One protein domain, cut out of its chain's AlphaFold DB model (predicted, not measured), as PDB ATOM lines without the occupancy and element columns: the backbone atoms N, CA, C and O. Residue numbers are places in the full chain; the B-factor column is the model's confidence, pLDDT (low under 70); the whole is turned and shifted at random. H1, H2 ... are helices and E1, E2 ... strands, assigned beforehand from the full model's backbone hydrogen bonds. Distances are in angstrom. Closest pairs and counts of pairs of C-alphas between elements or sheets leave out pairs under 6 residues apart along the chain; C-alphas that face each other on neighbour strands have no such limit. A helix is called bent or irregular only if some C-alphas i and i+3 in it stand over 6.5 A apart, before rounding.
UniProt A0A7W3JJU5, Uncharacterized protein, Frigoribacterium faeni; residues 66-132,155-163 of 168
ATOM      1  N   LEU A  66     147.374 188.462 168.497       71.44
ATOM      2  CA  LEU A  66     147.608 187.727 169.737       71.44
ATOM      3  C   LEU A  66     148.566 186.569 169.442       71.44
ATOM      4  O   LEU A  66     148.227 185.679 168.659       71.44
ATOM      5  N   GLN A  67     149.743 186.580 170.067       75.12
ATOM      6  CA  GLN A  67     150.698 185.474 170.009       75.12
ATOM      7  C   GLN A  67     150.513 184.579 171.236       75.12
ATOM      8  O   GLN A  67     150.409 185.059 172.364       75.12
ATOM      9  N   ILE A  68     150.437 183.274 171.002       73.94
ATOM     10  CA  ILE A  68     150.378 182.243 172.030       73.94
ATOM     11  C   ILE A  68     151.619 181.380 171.821       73.94
ATOM     12  O   ILE A  68     151.698 180.642 170.839       73.94
ATOM     13  N   GLY A  69     152.575 181.508 172.733       73.75
ATOM     14  CA  GLY A  69     153.800 180.714 172.774       73.75
ATOM     15  C   GLY A  69     153.941 179.978 174.104       73.75
ATOM     16  O   GLY A  69     153.031 180.000 174.942       73.75
ATOM     17  N   SER A  70     155.078 179.317 174.301       69.69
ATOM     18  CA  SER A  70     155.386 178.710 175.594       69.69
ATOM     19  C   SER A  70     155.755 179.765 176.634       69.69
ATOM     20  O   SER A  70     156.325 180.803 176.318       69.69
ATOM     21  N   VAL A  71     155.439 179.479 177.897       67.62
ATOM     22  CA  VAL A  71     155.846 180.300 179.046       67.62
ATOM     23  C   VAL A  71     157.260 179.933 179.520       67.62
ATOM     24  O   VAL A  71     157.880 180.709 180.244       67.62
ATOM     25  N   SER A  72     157.784 178.768 179.124       63.03
ATOM     26  CA  SER A  72     159.113 178.288 179.510       63.03
ATOM     27  C   SER A  72     159.871 177.761 178.298       63.03
ATOM     28  O   SER A  72     159.338 176.930 177.568       63.03
ATOM     29  N   ASP A  73     161.140 178.146 178.152       61.06
ATOM     30  CA  ASP A  73     162.043 177.612 177.116       61.06
ATOM     31  C   ASP A  73     162.221 176.084 177.215       61.06
ATOM     32  O   ASP A  73     162.626 175.431 176.257       61.06
ATOM     33  N   SER A  74     161.930 175.500 178.382       60.12
ATOM     34  CA  SER A  74     162.020 174.056 178.618       60.12
ATOM     35  C   SER A  74     160.790 173.267 178.166       60.12
ATOM     36  O   SER A  74     160.882 172.047 178.050       60.12
ATOM     37  N   ASP A  75     159.648 173.931 177.972       59.97
ATOM     38  CA  ASP A  75     158.398 173.292 177.567       59.97
ATOM     39  C   ASP A  75     158.023 173.769 176.173       59.97
ATOM     40  O   ASP A  75     157.745 174.938 175.944       59.97
ATOM     41  N   GLU A  76     157.994 172.857 175.217       62.06
ATOM     42  CA  GLU A  76     157.651 173.201 173.846       62.06
ATOM     43  C   GLU A  76     156.129 173.389 173.714       62.06
ATOM     44  O   GLU A  76     155.339 172.502 174.062       62.06
ATOM     45  N   ALA A  77     155.686 174.547 173.214       65.88
ATOM     46  CA  ALA A  77     154.267 174.791 172.979       65.88
ATOM     47  C   ALA A  77     153.765 173.885 171.846       65.88
ATOM     48  O   ALA A  77     154.067 174.078 170.669       65.88
ATOM     49  N   ARG A  78     152.957 172.879 172.196       73.06
ATOM     50  CA  ARG A  78     152.363 171.958 171.217       73.06
ATOM     51  C   ARG A  78     151.109 172.561 170.606       73.06
ATOM     52  O   ARG A  78     149.996 172.371 171.103       73.06
ATOM     53  N   ILE A  79     151.289 173.279 169.507       75.00
ATOM     54  CA  ILE A  79     150.198 173.933 168.790       75.00
ATOM     55  C   ILE A  79     149.839 173.109 167.561       75.00
ATOM     56  O   ILE A  79     150.505 173.133 166.534       75.00
ATOM     57  N   SER A  80     148.732 172.373 167.666       79.19
ATOM     58  CA  SER A  80     148.236 171.568 166.553       79.19
ATOM     59  C   SER A  80     147.482 172.411 165.521       79.19
ATOM     60  O   SER A  80     146.815 173.395 165.855       79.19
ATOM     61  N   ARG A  81     147.470 171.945 164.267       75.88
ATOM     62  CA  ARG A  81     146.614 172.499 163.204       75.88
ATOM     63  C   ARG A  81     145.144 172.581 163.629       75.88
ATOM     64  O   ARG A  81     144.486 173.592 163.391       75.88
ATOM     65  N   THR A  82     144.643 171.548 164.303       78.44
ATOM     66  CA  THR A  82     143.265 171.486 164.805       78.44
ATOM     67  C   THR A  82     142.971 172.613 165.798       78.44
ATOM     68  O   THR A  82     141.872 173.166 165.789       78.44
ATOM     69  N   SER A  83     143.957 173.000 166.616       81.75
ATOM     70  CA  SER A  83     143.851 174.130 167.545       81.75
ATOM     71  C   SER A  83     143.691 175.454 166.793       81.75
ATOM     72  O   SER A  83     142.802 176.238 167.120       81.75
ATOM     73  N   CYS A  84     144.485 175.684 165.742       82.69
ATOM     74  CA  CYS A  84     144.378 176.885 164.906       82.69
ATOM     75  C   CYS A  84     143.055 176.939 164.128       82.69
ATOM     76  O   CYS A  84     142.429 177.994 164.063       82.69
ATOM     77  N   GLU A  85     142.588 175.810 163.588       81.25
ATOM     78  CA  GLU A  85     141.283 175.719 162.916       81.25
ATOM     79  C   GLU A  85     140.107 175.907 163.885       81.25
ATOM     80  O   GLU A  85     139.063 176.445 163.520       81.25
ATOM     81  N   ALA A  86     140.238 175.470 165.140       84.50
ATOM     82  CA  ALA A  86     139.253 175.772 166.172       84.50
ATOM     83  C   ALA A  86     139.253 177.266 166.527       84.50
ATOM     84  O   ALA A  86     138.187 177.849 166.721       84.50
ATOM     85  N   LEU A  87     140.432 177.890 166.570       84.44
ATOM     86  CA  LEU A  87     140.585 179.307 166.880       84.44
ATOM     87  C   LEU A  87     140.034 180.204 165.764       84.44
ATOM     88  O   LEU A  87     139.347 181.175 166.063       84.44
ATOM     89  N   SER A  88     140.248 179.847 164.494       82.81
ATOM     90  CA  SER A  88     139.715 180.593 163.343       82.81
ATOM     91  C   SER A  88     138.188 180.572 163.245       82.81
ATOM     92  O   SER A  88     137.609 181.410 162.562       82.81
ATOM     93  N   ARG A  89     137.521 179.639 163.938       85.31
ATOM     94  CA  ARG A  89     136.056 179.567 164.033       85.31
ATOM     95  C   ARG A  89     135.468 180.412 165.170       85.31
ATOM     96  O   ARG A  89     134.246 180.510 165.260       85.31
ATOM     97  N   ARG A  90     136.285 180.998 166.056       85.94
ATOM     98  CA  ARG A  90     135.785 181.850 167.149       85.94
ATOM     99  C   ARG A  90     135.400 183.239 166.645       85.94
ATOM    100  O   ARG A  90     136.108 183.840 165.841       85.94
ATOM    101  N   SER A  91     134.308 183.777 167.184       82.75
ATOM    102  CA  SER A  91     133.903 185.167 166.959       82.75
ATOM    103  C   SER A  91     135.024 186.126 167.364       82.75
ATOM    104  O   SER A  91     135.638 185.954 168.418       82.75
ATOM    105  N   GLY A  92     135.287 187.124 166.523       79.31
ATOM    106  CA  GLY A  92     136.361 188.094 166.732       79.31
ATOM    107  C   GLY A  92     137.731 187.657 166.206       79.31
ATOM    108  O   GLY A  92     138.617 188.500 166.132       79.31
ATOM    109  N   VAL A  93     137.929 186.405 165.774       79.88
ATOM    110  CA  VAL A  93     139.179 185.956 165.132       79.88
ATOM    111  C   VAL A  93     139.017 186.006 163.614       79.88
ATOM    112  O   VAL A  93     138.230 185.262 163.041       79.88
ATOM    113  N   ARG A  94     139.775 186.879 162.936       81.94
ATOM    114  CA  ARG A  94     139.771 186.967 161.464       81.94
ATOM    115  C   ARG A  94     140.623 185.885 160.826       81.94
ATOM    116  O   ARG A  94     140.261 185.354 159.780       81.94
ATOM    117  N   ARG A  95     141.788 185.610 161.416       83.44
ATOM    118  CA  ARG A  95     142.741 184.601 160.940       83.44
ATOM    119  C   ARG A  95     143.456 183.977 162.122       83.44
ATOM    120  O   ARG A  95     143.716 184.657 163.108       83.44
ATOM    121  N   ALA A  96     143.792 182.704 162.000       84.75
ATOM    122  CA  ALA A  96     144.621 182.008 162.966       84.75
ATOM    123  C   ALA A  96     145.556 181.053 162.233       84.75
ATOM    124  O   ALA A  96     145.209 180.486 161.190       84.75
ATOM    125  N   GLY A  97     146.738 180.873 162.795       84.94
ATOM    126  CA  GLY A  97     147.709 179.947 162.259       84.94
ATOM    127  C   GLY A  97     148.964 179.876 163.106       84.94
ATOM    128  O   GLY A  97     148.972 180.339 164.243       84.94
ATOM    129  N   VAL A  98     149.997 179.266 162.541       83.19
ATOM    130  CA  VAL A  98     151.279 179.025 163.206       83.19
ATOM    131  C   VAL A  98     152.376 179.772 162.466       83.19
ATOM    132  O   VAL A  98     152.364 179.825 161.228       83.19
ATOM    133  N   ILE A  99     153.297 180.336 163.242       81.31
ATOM    134  CA  ILE A  99     154.586 180.834 162.785       81.31
ATOM    135  C   ILE A  99     155.655 179.973 163.453       81.31
ATOM    136  O   ILE A  99     155.746 179.919 164.677       81.31
ATOM    137  N   VAL A 100     156.454 179.285 162.643       80.81
ATOM    138  CA  VAL A 100     157.629 178.546 163.108       80.81
ATOM    139  C   VAL A 100     158.849 179.356 162.684       80.81
ATOM    140  O   VAL A 100     159.111 179.441 161.478       80.81
ATOM    141  N   PRO A 101     159.572 179.995 163.616       77.75
ATOM    142  CA  PRO A 101     160.818 180.654 163.266       77.75
ATOM    143  C   PRO A 101     161.789 179.609 162.710       77.75
ATOM    144  O   PRO A 101     161.987 178.547 163.297       77.75
ATOM    145  N   LEU A 102     162.370 179.908 161.556       78.56
ATOM    146  CA  LEU A 102     163.506 179.175 161.024       78.56
ATOM    147  C   LEU A 102     164.773 179.990 161.287       78.56
ATOM    148  O   LEU A 102     164.731 181.159 161.679       78.56
ATOM    149  N   ASP A 103     165.924 179.372 161.049       78.50
ATOM    150  CA  ASP A 103     167.187 180.098 161.045       78.50
ATOM    151  C   ASP A 103     167.281 181.032 159.811       78.50
ATOM    152  O   ASP A 103     166.334 181.248 159.043       78.50
ATOM    153  N   ARG A 104     168.447 181.641 159.608       80.00
ATOM    154  CA  ARG A 104     168.702 182.525 158.476       80.00
ATOM    155  C   ARG A 104     169.038 181.752 157.212       80.00
ATOM    156  O   ARG A 104     170.104 181.127 157.126       80.00
ATOM    157  N   GLU A 105     168.208 181.928 156.197       82.94
ATOM    158  CA  GLU A 105     168.435 181.403 154.856       82.94
ATOM    159  C   GLU A 105     169.243 182.396 154.010       82.94
ATOM    160  O   GLU A 105     169.143 183.618 154.165       82.94
ATOM    161  N   ALA A 106     170.118 181.869 153.153       84.00
ATOM    162  CA  ALA A 106     170.996 182.666 152.309       84.00
ATOM    163  C   ALA A 106     170.378 182.867 150.924       84.00
ATOM    164  O   ALA A 106     170.202 181.915 150.168       84.00
ATOM    165  N   PHE A 107     170.146 184.123 150.557       82.19
ATOM    166  CA  PHE A 107     169.692 184.511 149.229       82.19
ATOM    167  C   PHE A 107     170.808 185.241 148.491       82.19
ATOM    168  O   PHE A 107     171.512 186.078 149.060       82.19
ATOM    169  N   VAL A 108     170.952 184.957 147.194       83.19
ATOM    170  CA  VAL A 108     172.053 185.479 146.361       83.19
ATOM    171  C   VAL A 108     172.097 187.014 146.341       83.19
ATOM    172  O   VAL A 108     173.173 187.596 146.267       83.19
ATOM    173  N   GLN A 109     170.941 187.677 146.422       82.44
ATOM    174  CA  GLN A 109     170.829 189.135 146.285       82.44
ATOM    175  C   GLN A 109     170.832 189.889 147.624       82.44
ATOM    176  O   GLN A 109     171.263 191.036 147.676       82.44
ATOM    177  N   THR A 110     170.352 189.261 148.698       79.06
ATOM    178  CA  THR A 110     170.100 189.903 150.003       79.06
ATOM    179  C   THR A 110     170.976 189.366 151.134       79.06
ATOM    180  O   THR A 110     170.962 189.918 152.233       79.06
ATOM    181  N   GLY A 111     171.772 188.323 150.888       85.25
ATOM    182  CA  GLY A 111     172.583 187.676 151.915       85.25
ATOM    183  C   GLY A 111     171.741 186.800 152.845       85.25
ATOM    184  O   GLY A 111     170.743 186.218 152.426       85.25
ATOM    185  N   ARG A 112     172.164 186.660 154.107       82.19
ATOM    186  CA  ARG A 112     171.457 185.836 155.100       82.19
ATOM    187  C   ARG A 112     170.338 186.630 155.763       82.19
ATOM    188  O   ARG A 112     170.621 187.528 156.557       82.19
ATOM    189  N   VAL A 113     169.094 186.259 155.485       81.75
ATOM    190  CA  VAL A 113     167.898 186.896 156.053       81.75
ATOM    191  C   VAL A 113     167.174 185.916 156.977       81.75
ATOM    192  O   VAL A 113     167.188 184.716 156.704       81.75
ATOM    193  N   PRO A 114     166.582 186.384 158.088       80.94
ATOM    194  CA  PRO A 114     165.758 185.529 158.934       80.94
ATOM    195  C   PRO A 114     164.544 185.036 158.148       80.94
ATOM    196  O   PRO A 114     163.932 185.801 157.398       80.94
ATOM    197  N   THR A 115     164.207 183.762 158.321       83.81
ATOM    198  CA  THR A 115     163.055 183.138 157.667       83.81
ATOM    199  C   THR A 115     162.138 182.513 158.705       83.81
ATOM    200  O   THR A 115     162.548 182.227 159.826       83.81
ATOM    201  N   ALA A 116     160.869 182.341 158.361       85.00
ATOM    202  CA  ALA A 116     159.906 181.656 159.208       85.00
ATOM    203  C   ALA A 116     158.907 180.915 158.324       85.00
ATOM    204  O   ALA A 116     158.478 181.441 157.293       85.00
ATOM    205  N   LEU A 117     158.512 179.712 158.736       83.25
ATOM    206  CA  LEU A 117     157.378 179.030 158.128       83.25
ATOM    207  C   LEU A 117     156.101 179.629 158.686       83.25
ATOM    208  O   LEU A 117     155.923 179.739 159.897       83.25
ATOM    209  N   VAL A 118     155.192 179.987 157.792       83.69
ATOM    210  CA  VAL A 118     153.907 180.568 158.157       83.69
ATOM    211  C   VAL A 118     152.799 179.755 157.512       83.69
ATOM    212  O   VAL A 118     152.826 179.462 156.319       83.69
ATOM    213  N   SER A 119     151.790 179.393 158.300       83.12
ATOM    214  CA  SER A 119     150.613 178.701 157.767       83.12
ATOM    215  C   SER A 119     149.831 179.568 156.763       83.12
ATOM    216  O   SER A 119     149.605 180.762 156.978       83.12
ATOM    217  N   THR A 120     149.320 178.946 155.700       83.56
ATOM    218  CA  THR A 120     148.493 179.616 154.679       83.56
ATOM    219  C   THR A 120     147.160 180.141 155.224       83.56
ATOM    220  O   THR A 120     146.582 181.063 154.655       83.56
ATOM    221  N   THR A 121     146.669 179.620 156.352       81.69
ATOM    222  CA  THR A 121     145.480 180.154 157.037       81.69
ATOM    223  C   THR A 121     145.750 181.496 157.715       81.69
ATOM    224  O   THR A 121     144.841 182.321 157.823       81.69
ATOM    225  N   LEU A 122     146.994 181.740 158.147       80.56
ATOM    226  CA  LEU A 122     147.418 183.041 158.660       80.56
ATOM    227  C   LEU A 122     147.700 184.011 157.508       80.56
ATOM    228  O   LEU A 122     147.227 185.153 157.523       80.56
ATOM    229  N   LEU A 123     148.410 183.534 156.479       84.38
ATOM    230  CA  LEU A 123     148.806 184.326 155.319       84.38
ATOM    231  C   LEU A 123     148.367 183.658 153.998       84.38
ATOM    232  O   LEU A 123     149.160 182.967 153.361       84.38
ATOM    233  N   PRO A 124     147.125 183.904 153.530       83.50
ATOM    234  CA  PRO A 124     146.578 183.267 152.325       83.50
ATOM    235  C   PRO A 124     147.358 183.547 151.040       83.50
ATOM    236  O   PRO A 124     147.263 182.775 150.092       83.50
ATOM    237  N   ALA A 125     148.142 184.630 151.002       82.25
ATOM    238  CA  ALA A 125     149.003 184.952 149.867       82.25
ATOM    239  C   ALA A 125     149.996 183.817 149.551       82.25
ATOM    240  O   ALA A 125     150.265 183.574 148.379       82.25
ATOM    241  N   LEU A 126     150.445 183.066 150.569       85.50
ATOM    242  CA  LEU A 126     151.329 181.902 150.416       85.50
ATOM    243  C   LEU A 126     150.683 180.726 149.670       85.50
ATOM    244  O   LEU A 126     151.368 179.777 149.319       85.50
ATOM    245  N   ALA A 127     149.373 180.748 149.404       87.00
ATOM    246  CA  ALA A 127     148.734 179.691 148.620       87.00
ATOM    247  C   ALA A 127     149.163 179.693 147.140       87.00
ATOM    248  O   ALA A 127     148.985 178.685 146.461       87.00
ATOM    249  N   GLY A 128     149.683 180.818 146.634       85.25
ATOM    250  CA  GLY A 128     150.082 180.975 145.232       85.25
ATOM    251  C   GLY A 128     151.533 181.405 145.021       85.25
ATOM    252  O   GLY A 128     151.916 181.640 143.879       85.25
ATOM    253  N   VAL A 129     152.319 181.548 146.092       88.12
ATOM    254  CA  VAL A 129     153.730 181.958 146.035       88.12
ATOM    255  C   VAL A 129     154.550 181.168 147.047       88.12
ATOM    256  O   VAL A 129     154.031 180.792 148.096       88.12
ATOM    257  N   ASP A 130     155.839 180.984 146.765       82.44
ATOM    258  CA  ASP A 130     156.739 180.212 147.632       82.44
ATOM    259  C   ASP A 130     157.168 180.984 148.892       82.44
ATOM    260  O   ASP A 130     157.447 180.387 149.928       82.44
ATOM    261  N   ALA A 131     157.207 182.320 148.827       83.38
ATOM    262  CA  ALA A 131     157.590 183.171 149.950       83.38
ATOM    263  C   ALA A 131     156.950 184.562 149.862       83.38
ATOM    264  O   ALA A 131     156.685 185.087 148.779       83.38
ATOM    265  N   VAL A 132     156.749 185.188 151.025       81.31
ATOM    266  CA  VAL A 132     156.336 186.592 151.145       81.31
ATOM    267  C   VAL A 132     157.391 187.337 151.949       81.31
ATOM    268  O   VAL A 132     157.739 186.931 153.054       81.31
ATOM    269  N   ALA A 155     156.136 172.098 166.254       47.72
ATOM    270  CA  ALA A 155     156.064 173.058 167.335       47.72
ATOM    271  C   ALA A 155     156.381 174.455 166.790       47.72
ATOM    272  O   ALA A 155     157.360 174.663 166.076       47.72
ATOM    273  N   GLY A 156     155.521 175.413 167.093       52.72
ATOM    274  CA  GLY A 156     155.679 176.804 166.698       52.72
ATOM    275  C   GLY A 156     154.697 177.657 167.469       52.72
ATOM    276  O   GLY A 156     153.752 177.137 168.064       52.72
ATOM    277  N   ASP A 157     154.902 178.964 167.437       51.28
ATOM    278  CA  ASP A 157     154.013 179.895 168.112       51.28
ATOM    279  C   ASP A 157     152.730 180.080 167.300       51.28
ATOM    280  O   ASP A 157     152.745 180.239 166.073       51.28
ATOM    281  N   ALA A 158     151.583 180.078 167.978       55.50
ATOM    282  CA  ALA A 158     150.313 180.367 167.340       55.50
ATOM    283  C   ALA A 158     150.144 181.868 167.302       55.50
ATOM    284  O   ALA A 158     150.316 182.556 168.305       55.50
ATOM    285  N   VAL A 159     149.698 182.358 166.159       58.31
ATOM    286  CA  VAL A 159     149.339 183.754 165.996       58.31
ATOM    287  C   VAL A 159     147.891 183.829 165.543       58.31
ATOM    288  O   VAL A 159     147.474 183.175 164.583       58.31
ATOM    289  N   ALA A 160     147.106 184.625 166.259       57.00
ATOM    290  CA  ALA A 160     145.713 184.897 165.955       57.00
ATOM    291  C   ALA A 160     145.537 186.384 165.677       57.00
ATOM    292  O   ALA A 160     145.909 187.218 166.494       57.00
ATOM    293  N   MET A 161     144.934 186.723 164.540       55.78
ATOM    294  CA  MET A 161     144.557 188.096 164.242       55.78
ATOM    295  C   MET A 161     143.101 188.340 164.638       55.78
ATOM    296  O   MET A 161     142.181 187.911 163.935       55.78
ATOM    297  N   ALA A 162     142.886 189.030 165.751       50.34
ATOM    298  CA  ALA A 162     141.608 189.590 166.135       50.34
ATOM    299  C   ALA A 162     141.151 190.670 165.135       50.34
ATOM    300  O   ALA A 162     141.919 191.499 164.635       50.34
ATOM    301  N   GLY A 163     139.868 190.634 164.797       41.66
ATOM    302  CA  GLY A 163     139.202 191.714 164.092       41.66
ATOM    303  C   GLY A 163     138.765 192.775 165.075       41.66
ATOM    304  O   GLY A 163     137.939 192.490 165.933       41.66
TER     305      GLY A 163
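This is residues 66 to 132 and 155 to 163 of the 168 residues of an uncharacterized protein of Frigoribacterium faeni (UniProt A0A7W3JJU5). A strongly twisted sheet is built along one long, bent strand, E2, whose first part pairs with E4, with E1 beyond it, and whose later part forms a hairpin with E3 that reaches far along the longest axis. H1 packs over E2, while H2 is off the sheet. The printed part has 76 residues, in the order E1 H1 E2 E3 H2 E4; the sheet, E1 E4 E2 E3, is antiparallel and the class is mixed, helices and strands. It is only just loose, close to compact, with a radius of gyration of the C-alphas of 14.0 A, and flat, spanning 43 by 35 by 19 A.

E2, residues 93 to 107, bends by 79 degrees at residue 103. Its pairing is staggered: residues 99 to 107 pair with E3, residues 111 to 118 (N 100 and O 117, 2.8 A), and residues 93 to 99 with E4, residues 157 to 162 (N 97 and O 159, 3.0 A). E1, residues 66 to 68, is antiparallel to E4 (N 66 and O 160, 2.8 A). H1, residues 81 to 88, is on the sheet at a height of 6.9 A, over E2; their closest C-alphas, of Ser 88 and Ala 96, are 5.1 A apart. E1, H1 and E2 form a split strand-helix-strand unit, two strands running the same way with E4 between them, its crossover right-handed. H2, residues 124 to 127, is not on the sheet and is apart from H1. In H1 every O i to N i+4 pair is within hydrogen-bond range; H2 is too short for one.

E1 begins at C-alpha 66 (147.608, 187.727, 169.737). E2 measures 34.4 A, E3 20.9 A, E4 15.9 A and H1 10.6 A. E4 ends at C-alpha 162 (141.608, 189.590, 166.135).

The C-alphas of Ser 91 and Val 108, the two farthest apart, are 43.4 A apart. Residues 133 to 154 are not printed, and C-alphas 132 and 155 are 21.1 A apart across the cut. The link from E1 to H1 is long. Confidence is under 70 at residues 70 to 77 and 155 to 163.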